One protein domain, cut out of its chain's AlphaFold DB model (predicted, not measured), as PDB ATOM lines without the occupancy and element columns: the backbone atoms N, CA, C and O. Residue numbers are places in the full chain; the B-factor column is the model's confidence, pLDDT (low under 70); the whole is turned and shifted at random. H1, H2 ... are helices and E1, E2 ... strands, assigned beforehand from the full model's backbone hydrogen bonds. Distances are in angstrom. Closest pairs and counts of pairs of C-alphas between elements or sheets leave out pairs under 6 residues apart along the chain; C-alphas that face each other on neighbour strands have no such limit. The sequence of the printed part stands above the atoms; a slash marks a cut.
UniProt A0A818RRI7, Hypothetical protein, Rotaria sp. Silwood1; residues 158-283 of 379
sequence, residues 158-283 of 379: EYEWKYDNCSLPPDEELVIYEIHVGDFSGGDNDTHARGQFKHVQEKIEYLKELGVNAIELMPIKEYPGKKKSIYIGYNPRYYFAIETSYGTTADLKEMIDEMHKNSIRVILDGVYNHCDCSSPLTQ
ATOM      1  N   GLU A 158     206.340 122.998 129.626       93.94
ATOM      2  CA  GLU A 158     207.051 122.450 128.465       93.94
ATOM      3  C   GLU A 158     206.723 120.964 128.252       93.94
ATOM      4  O   GLU A 158     207.511 120.240 127.644       93.94
ATOM      5  N   TYR A 159     205.595 120.484 128.791       95.75
ATOM      6  CA  TYR A 159     205.242 119.071 128.722       95.75
ATOM      7  C   TYR A 159     204.810 118.682 127.302       95.75
ATOM      8  O   TYR A 159     203.885 119.268 126.736       95.75
ATOM      9  N   GLU A 160     205.455 117.658 126.743       95.75
ATOM     10  CA  GLU A 160     205.104 117.060 125.455       95.75
ATOM     11  C   GLU A 160     204.364 115.734 125.683       95.75
ATOM     12  O   GLU A 160     204.940 114.788 126.225       95.75
ATOM     13  N   TRP A 161     203.098 115.665 125.258       96.44
ATOM     14  CA  TRP A 161     202.278 114.451 125.325       96.44
ATOM     15  C   TRP A 161     202.862 113.321 124.477       96.44
ATOM     16  O   TRP A 161     203.227 113.537 123.316       96.44
ATOM     17  N   LYS A 162     202.908 112.104 125.025       95.69
ATOM     18  CA  LYS A 162     203.470 110.926 124.341       95.69
ATOM     19  C   LYS A 162     202.393 109.930 123.919       95.69
ATOM     20  O   LYS A 162     202.607 109.199 122.951       95.69
ATOM     21  N   TYR A 163     201.246 109.913 124.596       94.19
ATOM     22  CA  TYR A 163     200.190 108.904 124.452       94.19
ATOM     23  C   TYR A 163     198.805 109.503 124.133       94.19
ATOM     24  O   TYR A 163     197.781 108.865 124.353       94.19
ATOM     25  N   ASP A 164     198.761 110.697 123.533       84.69
ATOM     26  CA  ASP A 164     197.518 111.424 123.193       84.69
ATOM     27  C   ASP A 164     196.629 110.703 122.153       84.69
ATOM     28  O   ASP A 164     195.421 110.896 122.091       84.69
ATOM     29  N   ASN A 165     197.216 109.818 121.338       86.75
ATOM     30  CA  ASN A 165     196.502 109.056 120.301       86.75
ATOM     31  C   ASN A 165     196.156 107.615 120.724       86.75
ATOM     32  O   ASN A 165     195.868 106.771 119.870       86.75
ATOM     33  N   CYS A 166     196.243 107.288 122.016       88.06
ATOM     34  CA  CYS A 166     195.880 105.965 122.513       88.06
ATOM     35  C   CYS A 166     194.364 105.739 122.433       88.06
ATOM     36  O   CYS A 166     193.568 106.611 122.774       88.06
ATOM     37  N   SER A 167     193.956 104.541 122.005       90.06
ATOM     38  CA  SER A 167     192.548 104.146 122.079       90.06
ATOM     39  C   SER A 167     192.173 103.942 123.541       90.06
ATOM     40  O   SER A 167     192.732 103.074 124.215       90.06
ATOM     41  N   LEU A 168     191.220 104.735 124.013       95.12
ATOM     42  CA  LEU A 168     190.627 104.588 125.333       95.12
ATOM     43  C   LEU A 168     189.376 103.690 125.247       95.12
ATOM     44  O   LEU A 168     188.793 103.592 124.162       95.12
ATOM     45  N   PRO A 169     188.973 103.014 126.343       93.12
ATOM     46  CA  PRO A 169     187.729 102.233 126.386       93.12
ATOM     47  C   PRO A 169     186.513 103.074 125.955       93.12
ATOM     48  O   PRO A 169     186.587 104.286 126.107       93.12
ATOM     49  N   PRO A 170     185.405 102.505 125.450       95.81
ATOM     50  CA  PRO A 170     184.144 103.215 125.197       95.81
ATOM     51  C   PRO A 170     183.288 103.347 126.473       95.81
ATOM     52  O   PRO A 170     183.627 102.774 127.510       95.81
ATOM     53  N   ASP A 171     182.266 104.212 126.462       94.88
ATOM     54  CA  ASP A 171     181.549 104.653 127.682       94.88
ATOM     55  C   ASP A 171     180.811 103.495 128.360       94.88
ATOM     56  O   ASP A 171     180.804 103.374 129.582       94.88
ATOM     57  N   GLU A 172     180.266 102.591 127.556       95.94
ATOM     58  CA  GLU A 172     179.551 101.391 127.979       95.94
ATOM     59  C   GLU A 172     180.426 100.323 128.660       95.94
ATOM     60  O   GLU A 172     179.889  99.388 129.254       95.94
ATOM     61  N   GLU A 173     181.754 100.441 128.586       95.62
ATOM     62  CA  GLU A 173     182.707  99.492 129.178       95.62
ATOM     63  C   GLU A 173     183.364 100.027 130.457       95.62
ATOM     64  O   GLU A 173     184.230  99.360 131.029       95.62
ATOM     65  N   LEU A 174     183.001 101.233 130.903       97.25
ATOM     66  CA  LEU A 174     183.691 101.884 132.009       97.25
ATOM     67  C   LEU A 174     183.414 101.225 133.363       97.25
ATOM     68  O   LEU A 174     182.274 101.067 133.794       97.25
ATOM     69  N   VAL A 175     184.501 100.932 134.069       97.88
ATOM     70  CA  VAL A 175     184.540 100.643 135.499       97.88
ATOM     71  C   VAL A 175     185.327 101.781 136.132       97.88
ATOM     72  O   VAL A 175     186.554 101.843 136.005       97.88
ATOM     73  N   ILE A 176     184.588 102.708 136.743       98.38
ATOM     74  CA  ILE A 176     185.105 103.976 137.256       98.38
ATOM     75  C   ILE A 176     185.515 103.812 138.721       98.38
ATOM     76  O   ILE A 176     184.780 103.222 139.514       98.38
ATOM     77  N   TYR A 177     186.681 104.346 139.074       98.12
ATOM     78  CA  TYR A 177     187.154 104.450 140.452       98.12
ATOM     79  C   TYR A 177     187.348 105.922 140.826       98.12
ATOM     80  O   TYR A 177     188.190 106.604 140.241       98.12
ATOM     81  N   GLU A 178     186.580 106.402 141.798       97.88
ATOM     82  CA  GLU A 178     186.686 107.765 142.323       97.88
ATOM     83  C   GLU A 178     187.921 107.910 143.230       97.88
ATOM     84  O   GLU A 178     188.200 107.059 144.077       97.88
ATOM     85  N   ILE A 179     188.697 108.975 143.028       95.62
ATOM     86  CA  ILE A 179     189.993 109.208 143.666       95.62
ATOM     87  C   ILE A 179     190.053 110.623 144.232       95.62
ATOM     88  O   ILE A 179     190.072 111.608 143.494       95.62
ATOM     89  N   HIS A 180     190.256 110.709 145.546       93.00
ATOM     90  CA  HIS A 180     190.835 111.893 146.167       93.00
ATOM     91  C   HIS A 180     192.368 111.843 146.051       93.00
ATOM     92  O   HIS A 180     193.006 110.951 146.618       93.00
ATOM     93  N   VAL A 181     192.984 112.790 145.334       92.56
ATOM     94  CA  VAL A 181     194.440 112.779 145.069       92.56
ATOM     95  C   VAL A 181     195.253 112.806 146.364       92.56
ATOM     96  O   VAL A 181     196.253 112.088 146.468       92.56
ATOM     97  N   GLY A 182     194.810 113.595 147.348       87.38
ATOM     98  CA  GLY A 182     195.477 113.758 148.641       87.38
ATOM     99  C   GLY A 182     195.555 112.468 149.464       87.38
ATOM    100  O   GLY A 182     196.595 112.189 150.060       87.38
ATOM    101  N   ASP A 183     194.506 111.643 149.428       87.38
ATOM    102  CA  ASP A 183     194.365 110.501 150.345       87.38
ATOM    103  C   ASP A 183     194.651 109.150 149.689       87.38
ATOM    104  O   ASP A 183     195.170 108.244 150.336       87.38
ATOM    105  N   PHE A 184     194.377 109.004 148.391       91.06
ATOM    106  CA  PHE A 184     194.382 107.708 147.699       91.06
ATOM    107  C   PHE A 184     195.688 106.924 147.829       91.06
ATOM    108  O   PHE A 184     195.720 105.693 147.843       91.06
ATOM    109  N   SER A 185     196.798 107.652 147.877       84.62
ATOM    110  CA  SER A 185     198.120 107.050 147.847       84.62
ATOM    111  C   SER A 185     198.761 106.879 149.222       84.62
ATOM    112  O   SER A 185     199.812 106.245 149.256       84.62
ATOM    113  N   GLY A 186     198.183 107.416 150.306       73.81
ATOM    114  CA  GLY A 186     198.803 107.498 151.635       73.81
ATOM    115  C   GLY A 186     198.236 106.543 152.695       73.81
ATOM    116  O   GLY A 186     197.118 106.052 152.574       73.81
ATOM    117  N   GLY A 187     199.005 106.295 153.758       66.19
ATOM    118  CA  GLY A 187     198.561 105.609 154.977       66.19
ATOM    119  C   GLY A 187     199.411 105.959 156.207       66.19
ATOM    120  O   GLY A 187     200.498 106.522 156.088       66.19
ATOM    121  N   ASP A 188     198.945 105.578 157.402       60.94
ATOM    122  CA  ASP A 188     199.524 105.984 158.704       60.94
ATOM    123  C   ASP A 188     201.018 105.654 158.901       60.94
ATOM    124  O   ASP A 188     201.674 106.213 159.779       60.94
ATOM    125  N   ASN A 189     201.569 104.736 158.101       70.88
ATOM    126  CA  ASN A 189     202.943 104.245 158.226       70.88
ATOM    127  C   ASN A 189     203.912 104.828 157.183       70.88
ATOM    128  O   ASN A 189     205.064 104.385 157.109       70.88
ATOM    129  N   ASP A 190     203.477 105.779 156.357       74.88
ATOM    130  CA  ASP A 190     204.338 106.346 155.325       74.88
ATOM    131  C   ASP A 190     205.449 107.221 155.919       74.88
ATOM    132  O   ASP A 190     205.235 108.110 156.738       74.88
ATOM    133  N   THR A 191     206.679 106.979 155.464       76.56
ATOM    134  CA  THR A 191     207.870 107.723 155.919       76.56
ATOM    135  C   THR A 191     207.941 109.150 155.377       76.56
ATOM    136  O   THR A 191     208.657 109.981 155.931       76.56
ATOM    137  N   HIS A 192     207.224 109.432 154.289       76.62
ATOM    138  CA  HIS A 192     207.183 110.726 153.618       76.62
ATOM    139  C   HIS A 192     205.739 111.049 153.242       76.62
ATOM    140  O   HIS A 192     204.971 110.144 152.923       76.62
ATOM    141  N   ALA A 193     205.388 112.336 153.249       72.81
ATOM    142  CA  ALA A 193     204.059 112.785 152.854       72.81
ATOM    143  C   ALA A 193     203.725 112.332 151.419       72.81
ATOM    144  O   ALA A 193     204.518 112.540 150.493       72.81
ATOM    145  N   ARG A 194     202.550 111.720 151.258       85.06
ATOM    146  CA  ARG A 194     201.961 111.334 149.969       85.06
ATOM    147  C   ARG A 194     200.827 112.302 149.603       85.06
ATOM    148  O   ARG A 194     200.701 113.343 150.241       85.06
ATOM    149  N   GLY A 195     200.078 112.009 148.538       87.88
ATOM    150  CA  GLY A 195     198.958 112.860 148.111       87.88
ATOM    151  C   GLY A 195     199.273 113.811 146.953       87.88
ATOM    152  O   GLY A 195     199.007 115.002 147.026       87.88
ATOM    153  N   GLN A 196     199.921 113.298 145.904       92.75
ATOM    154  CA  GLN A 196     200.305 114.074 144.713       92.75
ATOM    155  C   GLN A 196     199.998 113.265 143.455       92.75
ATOM    156  O   GLN A 196     199.951 112.034 143.531       92.75
ATOM    157  N   PHE A 197     199.883 113.913 142.293       96.31
ATOM    158  CA  PHE A 197     199.587 113.236 141.020       96.31
ATOM    159  C   PHE A 197     200.558 112.085 140.717       96.31
ATOM    160  O   PHE A 197     200.129 110.980 140.389       96.31
ATOM    161  N   LYS A 198     201.861 112.284 140.960       95.38
ATOM    162  CA  LYS A 198     202.876 111.223 140.814       95.38
ATOM    163  C   LYS A 198     202.580 109.982 141.671       95.38
ATOM    164  O   LYS A 198     202.853 108.859 141.269       95.38
ATOM    165  N   HIS A 199     201.994 110.162 142.856       94.12
ATOM    166  CA  HIS A 199     201.683 109.058 143.762       94.12
ATOM    167  C   HIS A 199     200.415 108.304 143.337       94.12
ATOM    168  O   HIS A 199     200.289 107.124 143.659       94.12
ATOM    169  N   VAL A 200     199.497 108.964 142.622       96.12
ATOM    170  CA  VAL A 200     198.373 108.310 141.932       96.12
ATOM    171  C   VAL A 200     198.906 107.487 140.757       96.12
ATOM    172  O   VAL A 200     198.565 106.315 140.619       96.12
ATOM    173  N   GLN A 201     199.821 108.054 139.963       96.06
ATOM    174  CA  GLN A 201     200.498 107.358 138.862       96.06
ATOM    175  C   GLN A 201     201.230 106.084 139.332       96.06
ATOM    176  O   GLN A 201     201.149 105.047 138.676       96.06
ATOM    177  N   GLU A 202     201.882 106.101 140.498       94.81
ATOM    178  CA  GLU A 202     202.521 104.912 141.095       94.81
ATOM    179  C   GLU A 202     201.547 103.742 141.360       94.81
ATOM    180  O   GLU A 202     201.985 102.603 141.532       94.81
ATOM    181  N   LYS A 203     200.232 103.994 141.399       95.06
ATOM    182  CA  LYS A 203     199.182 102.998 141.673       95.06
ATOM    183  C   LYS A 203     198.481 102.475 140.416       95.06
ATOM    184  O   LYS A 203     197.518 101.723 140.545       95.06
ATOM    185  N   ILE A 204     198.969 102.799 139.216       97.12
ATOM    186  CA  ILE A 204     198.396 102.304 137.951       97.12
ATOM    187  C   ILE A 204     198.251 100.777 137.942       97.12
ATOM    188  O   ILE A 204     197.208 100.266 137.542       97.12
ATOM    189  N   GLU A 205     199.261 100.037 138.411       97.12
ATOM    190  CA  GLU A 205     199.183  98.571 138.386       97.12
ATOM    191  C   GLU A 205     198.124  98.027 139.349       97.12
ATOM    192  O   GLU A 205     197.395  97.109 138.993       97.12
ATOM    193  N   TYR A 206     197.947  98.665 140.510       96.25
ATOM    194  CA  TYR A 206     196.857  98.337 141.428       96.25
ATOM    195  C   TYR A 206     195.480  98.543 140.777       96.25
ATOM    196  O   TYR A 206     194.622  97.666 140.868       96.25
ATOM    197  N   LEU A 207     195.273  99.669 140.084       97.38
ATOM    198  CA  LEU A 207     194.009  99.955 139.393       97.38
ATOM    199  C   LEU A 207     193.718  98.906 138.308       97.38
ATOM    200  O   LEU A 207     192.595  98.414 138.201       97.38
ATOM    201  N   LYS A 208     194.744  98.498 137.555       97.19
ATOM    202  CA  LYS A 208     194.624  97.450 136.533       97.19
ATOM    203  C   LYS A 208     194.320  96.081 137.129       97.19
ATOM    204  O   LYS A 208     193.456  95.383 136.609       97.19
ATOM    205  N   GLU A 209     195.011  95.694 138.201       97.75
ATOM    206  CA  GLU A 209     194.755  94.437 138.917       97.75
ATOM    207  C   GLU A 209     193.328  94.384 139.474       97.75
ATOM    208  O   GLU A 209     192.697  93.326 139.454       97.75
ATOM    209  N   LEU A 210     192.800  95.528 139.920       97.81
ATOM    210  CA  LEU A 210     191.417  95.665 140.370       97.81
ATOM    211  C   LEU A 210     190.397  95.553 139.219       97.81
ATOM    212  O   LEU A 210     189.235  95.237 139.466       97.81
ATOM    213  N   GLY A 211     190.820  95.775 137.971       97.12
ATOM    214  CA  GLY A 211     189.960  95.771 136.783       97.12
ATOM    215  C   GLY A 211     189.345  97.131 136.445       97.12
ATOM    216  O   GLY A 211     188.413  97.196 135.647       97.12
ATOM    217  N   VAL A 212     189.858  98.211 137.040       97.81
ATOM    218  CA  VAL A 212     189.451  99.592 136.755       97.81
ATOM    219  C   VAL A 212     190.042 100.035 135.416       97.81
ATOM    220  O   VAL A 212     191.222  99.808 135.142       97.81
ATOM    221  N   ASN A 213     189.237 100.704 134.590       97.62
ATOM    222  CA  ASN A 213     189.664 101.262 133.300       97.62
ATOM    223  C   ASN A 213     189.324 102.758 133.141       97.62
ATOM    224  O   ASN A 213     189.575 103.352 132.091       97.62
ATOM    225  N   ALA A 214     188.794 103.384 134.191       98.50
ATOM    226  CA  ALA A 214     188.654 104.824 134.309       98.50
ATOM    227  C   ALA A 214     188.839 105.251 135.764       98.50
ATOM    228  O   ALA A 214     188.341 104.601 136.678       98.50
ATOM    229  N   ILE A 215     189.528 106.365 135.973       98.38
ATOM    230  CA  ILE A 215     189.546 107.057 137.257       98.38
ATOM    231  C   ILE A 215     188.740 108.344 137.150       98.38
ATOM    232  O   ILE A 215     188.800 109.034 136.130       98.38
ATOM    233  N   GLU A 216     188.022 108.670 138.211       98.38
ATOM    234  CA  GLU A 216     187.382 109.964 138.401       98.38
ATOM    235  C   GLU A 216     188.126 110.701 139.504       98.38
ATOM    236  O   GLU A 216     188.160 110.257 140.647       98.38
ATOM    237  N   LEU A 217     188.805 111.788 139.149       97.50
ATOM    238  CA  LEU A 217     189.457 112.629 140.139       97.50
ATOM    239  C   LEU A 217     188.415 113.557 140.751       97.50
ATOM    240  O   LEU A 217     187.814 114.351 140.022       97.50
ATOM    241  N   MET A 218     188.297 113.516 142.079       95.31
ATOM    242  CA  MET A 218     187.652 114.581 142.851       95.31
ATOM    243  C   MET A 218     188.281 115.944 142.505       95.31
ATOM    244  O   MET A 218     189.399 115.979 141.972       95.31
ATOM    245  N   PRO A 219     187.611 117.075 142.791       94.12
ATOM    246  CA  PRO A 219     188.015 118.375 142.269       94.12
ATOM    247  C   PRO A 219     189.496 118.707 142.495       94.12
ATOM    248  O   PRO A 219     190.003 118.722 143.613       94.12
ATOM    249  N   ILE A 220     190.188 119.010 141.395       94.31
ATOM    250  CA  ILE A 220     191.637 119.277 141.371       94.31
ATOM    251  C   ILE A 220     191.982 120.761 141.213       94.31
ATOM    252  O   ILE A 220     193.122 121.095 140.894       94.31
ATOM    253  N   LYS A 221     190.989 121.648 141.297       93.88
ATOM    254  CA  LYS A 221     191.182 123.098 141.163       93.88
ATOM    255  C   LYS A 221     191.651 123.671 142.484       93.88
ATOM    256  O   LYS A 221     191.194 123.194 143.508       93.88
ATOM    257  N   GLU A 222     192.510 124.688 142.459       91.56
ATOM    258  CA  GLU A 222     193.012 125.293 143.701       91.56
ATOM    259  C   GLU A 222     191.852 125.770 144.583       91.56
ATOM    260  O   GLU A 222     190.976 126.514 144.114       91.56
ATOM    261  N   TYR A 223     191.878 125.376 145.854       87.06
ATOM    262  CA  TYR A 223     190.882 125.729 146.861       87.06
ATOM    263  C   TYR A 223     191.547 126.227 148.157       87.06
ATOM    264  O   TYR A 223     192.720 125.963 148.410       87.06
ATOM    265  N   PRO A 224     190.822 126.966 149.016       78.06
ATOM    266  CA  PRO A 224     191.373 127.462 150.270       78.06
ATOM    267  C   PRO A 224     191.705 126.347 151.256       78.06
ATOM    268  O   PRO A 224     190.849 125.532 151.602       78.06
ATOM    269  N   GLY A 225     192.860 126.479 151.899       64.81
ATOM    270  CA  GLY A 225     193.051 125.979 153.252       64.81
ATOM    271  C   GLY A 225     193.630 124.574 153.358       64.81
ATOM    272  O   GLY A 225     193.170 123.600 152.776       64.81
ATOM    273  N   LYS A 226     194.599 124.454 154.267       57.03
ATOM    274  CA  LYS A 226     195.134 123.172 154.758       57.03
ATOM    275  C   LYS A 226     194.382 122.656 155.987       57.03
ATOM    276  O   LYS A 226     194.967 121.911 156.771       57.03
ATOM    277  N   LYS A 227     193.146 123.103 156.240       49.28
ATOM    278  CA  LYS A 227     192.363 122.727 157.433       49.28
ATOM    279  C   LYS A 227     191.391 121.587 157.124       49.28
ATOM    280  O   LYS A 227     190.768 121.557 156.071       49.28
ATOM    281  N   LYS A 228     191.242 120.694 158.109       47.91
ATOM    282  CA  LYS A 228     190.610 119.367 158.020       47.91
ATOM    283  C   LYS A 228     189.211 119.264 157.411       47.91
ATOM    284  O   LYS A 228     188.876 118.198 156.917       47.91
ATOM    285  N   SER A 229     188.422 120.331 157.409       47.59
ATOM    286  CA  SER A 229     187.015 120.280 156.998       47.59
ATOM    287  C   SER A 229     186.739 120.698 155.545       47.59
ATOM    288  O   SER A 229     185.597 120.587 155.122       47.59
ATOM    289  N   ILE A 230     187.735 121.176 154.781       54.00
ATOM    290  CA  ILE A 230     187.563 121.648 153.381       54.00
ATOM    291  C   ILE A 230     188.287 120.719 152.375       54.00
ATOM    292  O   ILE A 230     188.300 120.959 151.173       54.00
ATOM    293  N   TYR A 231     188.858 119.602 152.841       62.84
ATOM    294  CA  TYR A 231     189.815 118.792 152.076       62.84
ATOM    295  C   TYR A 231     189.305 118.093 150.816       62.84
ATOM    296  O   TYR A 231     190.126 117.533 150.116       62.84
ATOM    297  N   ILE A 232     188.012 118.112 150.508       75.19
ATOM    298  CA  ILE A 232     187.466 117.350 149.375       75.19
ATOM    299  C   ILE A 232     187.472 118.118 148.043       75.19
ATOM    300  O   ILE A 232     187.055 117.576 147.027       75.19
ATOM    301  N   GLY A 233     187.922 119.378 148.033       82.81
ATOM    302  CA  GLY A 233     188.167 120.155 146.809       82.81
ATOM    303  C   GLY A 233     186.957 120.873 146.200       82.81
ATOM    304  O   GLY A 233     187.114 121.672 145.278       82.81
ATOM    305  N   TYR A 234     185.751 120.677 146.739       86.31
ATOM    306  CA  TYR A 234     184.519 121.247 146.176       86.31
ATOM    307  C   TYR A 234     184.329 122.758 146.379       86.31
ATOM    308  O   TYR A 234     183.266 123.260 146.056       86.31
ATOM    309  N   ASN A 235     185.327 123.501 146.864       85.25
ATOM    310  CA  ASN A 235     185.244 124.952 147.064       85.25
ATOM    311  C   ASN A 235     186.330 125.691 146.252       85.25
ATOM    312  O   ASN A 235     187.274 126.233 146.834       85.25
ATOM    313  N   PRO A 236     186.266 125.678 144.906       89.94
ATOM    314  CA  PRO A 236     187.338 126.202 144.068       89.94
ATOM    315  C   PRO A 236     187.510 127.711 144.258       89.94
ATOM    316  O   PRO A 236     186.543 128.471 144.244       89.94
ATOM    317  N   ARG A 237     188.760 128.163 144.367       90.00
ATOM    318  CA  ARG A 237     189.139 129.582 144.388       90.00
ATOM    319  C   ARG A 237     189.604 130.060 143.012       90.00
ATOM    320  O   ARG A 237     189.202 131.145 142.582       90.00
ATOM    321  N   TYR A 238     190.401 129.248 142.306       93.38
ATOM    322  CA  TYR A 238     190.929 129.566 140.972       93.38
ATOM    323  C   TYR A 238     190.659 128.430 139.973       93.38
ATOM    324  O   TYR A 238     191.299 127.385 139.996       93.38
ATOM    325  N   TYR A 239     189.740 128.646 139.029       94.19
ATOM    326  CA  TYR A 239     189.288 127.602 138.093       94.19
ATOM    327  C   TYR A 239     190.332 127.140 137.068       94.19
ATOM    328  O   TYR A 239     190.236 126.033 136.523       94.19
ATOM    329  N   PHE A 240     191.311 127.989 136.762       94.88
ATOM    330  CA  PHE A 240     192.348 127.694 135.773       94.88
ATOM    331  C   PHE A 240     193.637 127.155 136.395       94.88
ATOM    332  O   PHE A 240     194.445 126.595 135.656       94.88
ATOM    333  N   ALA A 241     193.790 127.251 137.717       94.44
ATOM    334  CA  ALA A 241     194.907 126.671 138.441       94.44
ATOM    335  C   ALA A 241     194.529 125.308 139.021       94.44
ATOM    336  O   ALA A 241     193.387 125.073 139.423       94.44
ATOM    337  N   ILE A 242     195.499 124.403 139.030       93.88
ATOM    338  CA  ILE A 242     195.395 123.141 139.759       93.88
ATOM    339  C   ILE A 242     195.751 123.357 141.231       93.88
ATOM    340  O   ILE A 242     196.479 124.294 141.550       93.88
ATOM    341  N   GLU A 243     195.279 122.461 142.090       91.75
ATOM    342  CA  GLU A 243     195.623 122.424 143.507       91.75
ATOM    343  C   GLU A 243     197.136 122.223 143.695       91.75
ATOM    344  O   GLU A 243     197.705 121.172 143.377       91.75
ATOM    345  N   THR A 244     197.797 123.258 144.207       89.62
ATOM    346  CA  THR A 244     199.254 123.374 144.304       89.62
ATOM    347  C   THR A 244     199.874 122.314 145.206       89.62
ATOM    348  O   THR A 244     201.045 121.958 145.026       89.62
ATOM    349  N   SER A 245     199.114 121.765 146.159       87.50
ATOM    350  CA  SER A 245     199.584 120.655 146.989       87.50
ATOM    351  C   SER A 245     199.698 119.329 146.224       87.50
ATOM    352  O   SER A 245     200.560 118.509 146.568       87.50
ATOM    353  N   TYR A 246     198.923 119.138 145.152       91.50
ATOM    354  CA  TYR A 246     198.924 117.908 144.354       91.50
ATOM    355  C   TYR A 246     200.083 117.826 143.354       91.50
ATOM    356  O   TYR A 246     200.443 116.725 142.924       91.50
ATOM    357  N   GLY A 247     200.702 118.956 143.007       91.69
ATOM    358  CA  GLY A 247     201.846 119.026 142.101       91.69
ATOM    359  C   GLY A 247     201.751 120.191 141.120       91.69
ATOM    360  O   GLY A 247     201.034 121.160 141.342       91.69
ATOM    361  N   THR A 248     202.509 120.099 140.033       93.75
ATOM    362  CA  THR A 248     202.531 121.071 138.934       93.75
ATOM    363  C   THR A 248     201.622 120.645 137.781       93.75
ATOM    364  O   THR A 248     201.236 119.481 137.666       93.75
ATOM    365  N   THR A 249     201.308 121.575 136.872       94.50
ATOM    366  CA  THR A 249     200.535 121.261 135.657       94.50
ATOM    367  C   THR A 249     201.215 120.171 134.816       94.50
ATOM    368  O   THR A 249     200.537 119.329 134.227       94.50
ATOM    369  N   ALA A 250     202.553 120.124 134.814       96.00
ATOM    370  CA  ALA A 250     203.313 119.060 134.165       96.00
ATOM    371  C   ALA A 250     203.122 117.698 134.854       96.00
ATOM    372  O   ALA A 250     202.962 116.704 134.153       96.00
ATOM    373  N   ASP A 251     203.063 117.648 136.191       96.56
ATOM    374  CA  ASP A 251     202.812 116.404 136.937       96.56
ATOM    375  C   ASP A 251     201.408 115.845 136.649       96.56
ATOM    376  O   ASP A 251     201.243 114.637 136.480       96.56
ATOM    377  N   LEU A 252     200.394 116.717 136.543       97.06
ATOM    378  CA  LEU A 252     199.043 116.308 136.141       97.06
ATOM    379  C   LEU A 252     199.042 115.719 134.726       97.06
ATOM    380  O   LEU A 252     198.494 114.638 134.508       97.06
ATOM    381  N   LYS A 253     199.659 116.416 133.763       97.25
ATOM    382  CA  LYS A 253     199.762 115.930 132.379       97.25
ATOM    383  C   LYS A 253     200.510 114.605 132.308       97.25
ATOM    384  O   LYS A 253     200.058 113.708 131.608       97.25
ATOM    385  N   GLU A 254     201.595 114.450 133.064       97.81
ATOM    386  CA  GLU A 254     202.351 113.200 133.129       97.81
ATOM    387  C   GLU A 254     201.526 112.040 133.675       97.81
ATOM    388  O   GLU A 254     201.519 110.961 133.077       97.81
ATOM    389  N   MET A 255     200.781 112.270 134.756       97.94
ATOM    390  CA  MET A 255     199.872 111.271 135.304       97.94
ATOM    391  C   MET A 255     198.814 110.867 134.267       97.94
ATOM    392  O   MET A 255     198.601 109.673 134.064       97.94
ATOM    393  N   ILE A 256     198.183 111.828 133.581       97.69
ATOM    394  CA  ILE A 256     197.187 111.548 132.531       97.69
ATOM    395  C   ILE A 256     197.814 110.751 131.378       97.69
ATOM    396  O   ILE A 256     197.240 109.756 130.941       97.69
ATOM    397  N   ASP A 257     198.998 111.147 130.908       97.62
ATOM    398  CA  ASP A 257     199.687 110.498 129.786       97.62
ATOM    399  C   ASP A 257     200.014 109.029 130.117       97.62
ATOM    400  O   ASP A 257     199.784 108.123 129.313       97.62
ATOM    401  N   GLU A 258     200.475 108.755 131.341       97.75
ATOM    402  CA  GLU A 258     200.756 107.390 131.801       97.75
ATOM    403  C   GLU A 258     199.485 106.574 132.105       97.75
ATOM    404  O   GLU A 258     199.491 105.355 131.904       97.75
ATOM    405  N   MET A 259     198.374 107.203 132.505       97.50
ATOM    406  CA  MET A 259     197.063 106.537 132.586       97.50
ATOM    407  C   MET A 259     196.570 106.129 131.190       97.50
ATOM    408  O   MET A 259     196.232 104.963 130.969       97.50
ATOM    409  N   HIS A 260     196.627 107.041 130.213       97.44
ATOM    410  CA  HIS A 260     196.212 106.784 128.830       97.44
ATOM    411  C   HIS A 260     197.042 105.682 128.163       97.44
ATOM    412  O   HIS A 260     196.489 104.802 127.500       97.44
ATOM    413  N   LYS A 261     198.357 105.660 128.401       96.94
ATOM    414  CA  LYS A 261     199.254 104.566 127.989       96.94
ATOM    415  C   LYS A 261     198.795 103.192 128.483       96.94
ATOM    416  O   LYS A 261     199.050 102.186 127.824       96.94
ATOM    417  N   ASN A 262     198.139 103.148 129.640       96.38
ATOM    418  CA  ASN A 262     197.605 101.938 130.258       96.38
ATOM    419  C   ASN A 262     196.109 101.728 129.971       96.38
ATOM    420  O   ASN A 262     195.487 100.888 130.617       96.38
ATOM    421  N   SER A 263     195.542 102.456 129.002       95.88
ATOM    422  CA  SER A 263     194.122 102.394 128.632       95.88
ATOM    423  C   SER A 263     193.178 102.703 129.802       95.88
ATOM    424  O   SER A 263     192.062 102.192 129.848       95.88
ATOM    425  N   ILE A 264     193.621 103.558 130.729       97.62
ATOM    426  CA  ILE A 264     192.812 104.092 131.825       97.62
ATOM    427  C   ILE A 264     192.377 105.504 131.443       97.62
ATOM    428  O   ILE A 264     193.223 106.358 131.171       97.62
ATOM    429  N   ARG A 265     191.069 105.768 131.422       97.31
ATOM    430  CA  ARG A 265     190.555 107.132 131.232       97.31
ATOM    431  C   ARG A 265     190.705 107.964 132.494       97.31
ATOM    432  O   ARG A 265     190.619 107.433 133.595       97.31
ATOM    433  N   VAL A 266     190.852 109.271 132.321       97.56
ATOM    434  CA  VAL A 266     190.815 110.235 133.422       97.56
ATOM    435  C   VAL A 266     189.603 111.142 133.244       97.56
ATOM    436  O   VAL A 266     189.479 111.829 132.231       97.56
ATOM    437  N   ILE A 267     188.711 111.124 134.227       97.81
ATOM    438  CA  ILE A 267     187.534 111.985 134.340       97.81
ATOM    439  C   ILE A 267     187.840 113.016 135.431       97.81
ATOM    440  O   ILE A 267     188.453 112.681 136.444       97.81
ATOM    441  N   LEU A 268     187.470 114.275 135.201       96.38
ATOM    442  CA  LEU A 268     187.682 115.360 136.158       96.38
ATOM    443  C   LEU A 268     186.341 115.815 136.715       96.38
ATOM    444  O   LEU A 268     185.481 116.241 135.938       96.38
ATOM    445  N   ASP A 269     186.206 115.792 138.035       95.25
ATOM    446  CA  ASP A 269     185.084 116.425 138.714       95.25
ATOM    447  C   ASP A 269     185.216 117.958 138.631       95.25
ATOM    448  O   ASP A 269     186.244 118.558 138.976       95.25
ATOM    449  N   GLY A 270     184.183 118.591 138.077       92.19
ATOM    450  CA  GLY A 270     184.147 120.006 137.738       92.19
ATOM    451  C   GLY A 270     183.098 120.755 138.547       92.19
ATOM    452  O   GLY A 270     181.902 120.665 138.274       92.19
ATOM    453  N   VAL A 271     183.549 121.595 139.476       89.31
ATOM    454  CA  VAL A 271     182.669 122.470 140.256       89.31
ATOM    455  C   VAL A 271     182.563 123.824 139.569       89.31
ATOM    456  O   VAL A 271     183.518 124.585 139.569       89.31
ATOM    457  N   TYR A 272     181.409 124.135 138.977       88.25
ATOM    458  CA  TYR A 272     181.151 125.427 138.309       88.25
ATOM    459  C   TYR A 272     179.902 126.148 138.825       88.25
ATOM    460  O   TYR A 272     179.528 127.195 138.307       88.25
ATOM    461  N   ASN A 273     179.228 125.561 139.814       82.00
ATOM    462  CA  ASN A 273     177.979 126.084 140.363       82.00
ATOM    463  C   ASN A 273     178.201 127.081 141.517       82.00
ATOM    464  O   ASN A 273     177.325 127.896 141.782       82.00
ATOM    465  N   HIS A 274     179.372 127.051 142.161       82.38
ATOM    466  CA  HIS A 274     179.801 128.006 143.184       82.38
ATOM    467  C   HIS A 274     181.336 128.090 143.242       82.38
ATOM    468  O   HIS A 274     182.040 127.368 142.524       82.38
ATOM    469  N   CYS A 275     181.851 128.981 144.088       83.31
ATOM    470  CA  CYS A 275     183.271 129.116 144.390       83.31
ATOM    471  C   CYS A 275     183.476 129.614 145.821       83.31
ATOM    472  O   CYS A 275     182.535 130.063 146.477       83.31
ATOM    473  N   ASP A 276     184.736 129.655 146.232       83.75
ATOM    474  CA  ASP A 276     185.135 130.282 147.481       83.75
ATOM    475  C   ASP A 276     184.826 131.788 147.504       83.75
ATOM    476  O   ASP A 276     185.021 132.488 146.505       83.75
ATOM    477  N   CYS A 277     184.417 132.315 148.662       77.12
ATOM    478  CA  CYS A 277     184.071 133.732 148.813       77.12
ATOM    479  C   CYS A 277     185.255 134.669 148.528       77.12
ATOM    480  O   CYS A 277     185.050 135.801 148.094       77.12
ATOM    481  N   SER A 278     186.496 134.193 148.690       79.94
ATOM    482  CA  SER A 278     187.708 134.950 148.362       79.94
ATOM    483  C   SER A 278     188.188 134.764 146.914       79.94
ATOM    484  O   SER A 278     189.276 135.231 146.562       79.94
ATOM    485  N   SER A 279     187.396 134.129 146.043       88.00
ATOM    486  CA  SER A 279     187.701 134.014 144.612       88.00
ATOM    487  C   SER A 279     187.896 135.390 143.949       88.00
ATOM    488  O   SER A 279     187.204 136.349 144.279       88.00
ATOM    489  N   PRO A 280     188.789 135.529 142.953       90.69
ATOM    490  CA  PRO A 280     188.911 136.755 142.165       90.69
ATOM    491  C   PRO A 280     187.599 137.279 141.573       90.69
ATOM    492  O   PRO A 280     187.438 138.486 141.421       90.69
ATOM    493  N   LEU A 281     186.666 136.391 141.226       89.44
ATOM    494  CA  LEU A 281     185.403 136.773 140.597       89.44
ATOM    495  C   LEU A 281     184.516 137.588 141.551       89.44
ATOM    496  O   LEU A 281     184.019 138.641 141.151       89.44
ATOM    497  N   THR A 282     184.396 137.179 142.821       81.94
ATOM    498  CA  THR A 282     183.643 137.929 143.848       81.94
ATOM    499  C   THR A 282     184.261 139.313 144.085       81.94
ATOM    500  O   THR A 282     183.554 140.314 144.236       81.94
ATOM    501  N   GLN A 283     185.595 139.389 144.032       84.12
ATOM    502  CA  GLN A 283     186.365 140.618 144.244       84.12
ATOM    503  C   GLN A 283     186.291 141.597 143.064       84.12
ATOM    504  O   GLN A 283     186.386 142.809 143.261       84.12
TER     505      GLN A 283
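This is residues 158 to 283 of the 379 residues of the protein "Hypothetical protein" of Rotaria sp. Silwood1 (UniProt A0A818RRI7). Little here is regular structure: a small parallel sheet, ordered E1 E2 E4, has H4 along its E4 side and H2 packed on H4, while E3, loops and H5 extend one end. The 126 printed residues, mixed in class, run E1 H1 H2 H3 E2 E3 H4 E4 H5, with only 50 in named elements. The whole is compact, radius of gyration of the C-alphas 15.3 A, spanning 43 by 35 by 32 A.

Find C-alpha 176 at (185.105, 103.976, 137.256), where E1, residues 176 to 179, begins. Next come H1, 181 to 184; H2, 197 to 201; H3, 204 to 210; E2, 214 to 217; E3, 238 to 242. H4, 249 to 261, runs 18.4 A; E4 is 265 to 268; H5, 280 to 283, ends at (186.365, 140.618, 144.244).

Look for N 177 and O 214, 2.9 A, between E1 and E2, and N 215 and O 265, 2.8 A, between E2 and E4. E1, H1 H2 H3, E2 form a strand-helix-strand unit, parallel neighbours with helices between. H4 only grazes the sheet; C-alphas 256 and 266 are its closest to E4, 6.6 A. H2 touches H4, closest C-alphas 201 and 255, 5.3 A. E3 pairs with no named strand. In H2, H3 and H4 every O i to N i+4 pair is within hydrogen-bond range.

The farthest C-alphas, 209 and 283, are 47.2 A apart. The printed part has no cut; links H1 to H2, E2 to E3 and E4 to H5 are long. Residues 187 to 188 and 225 to 231 have pLDDT under 70.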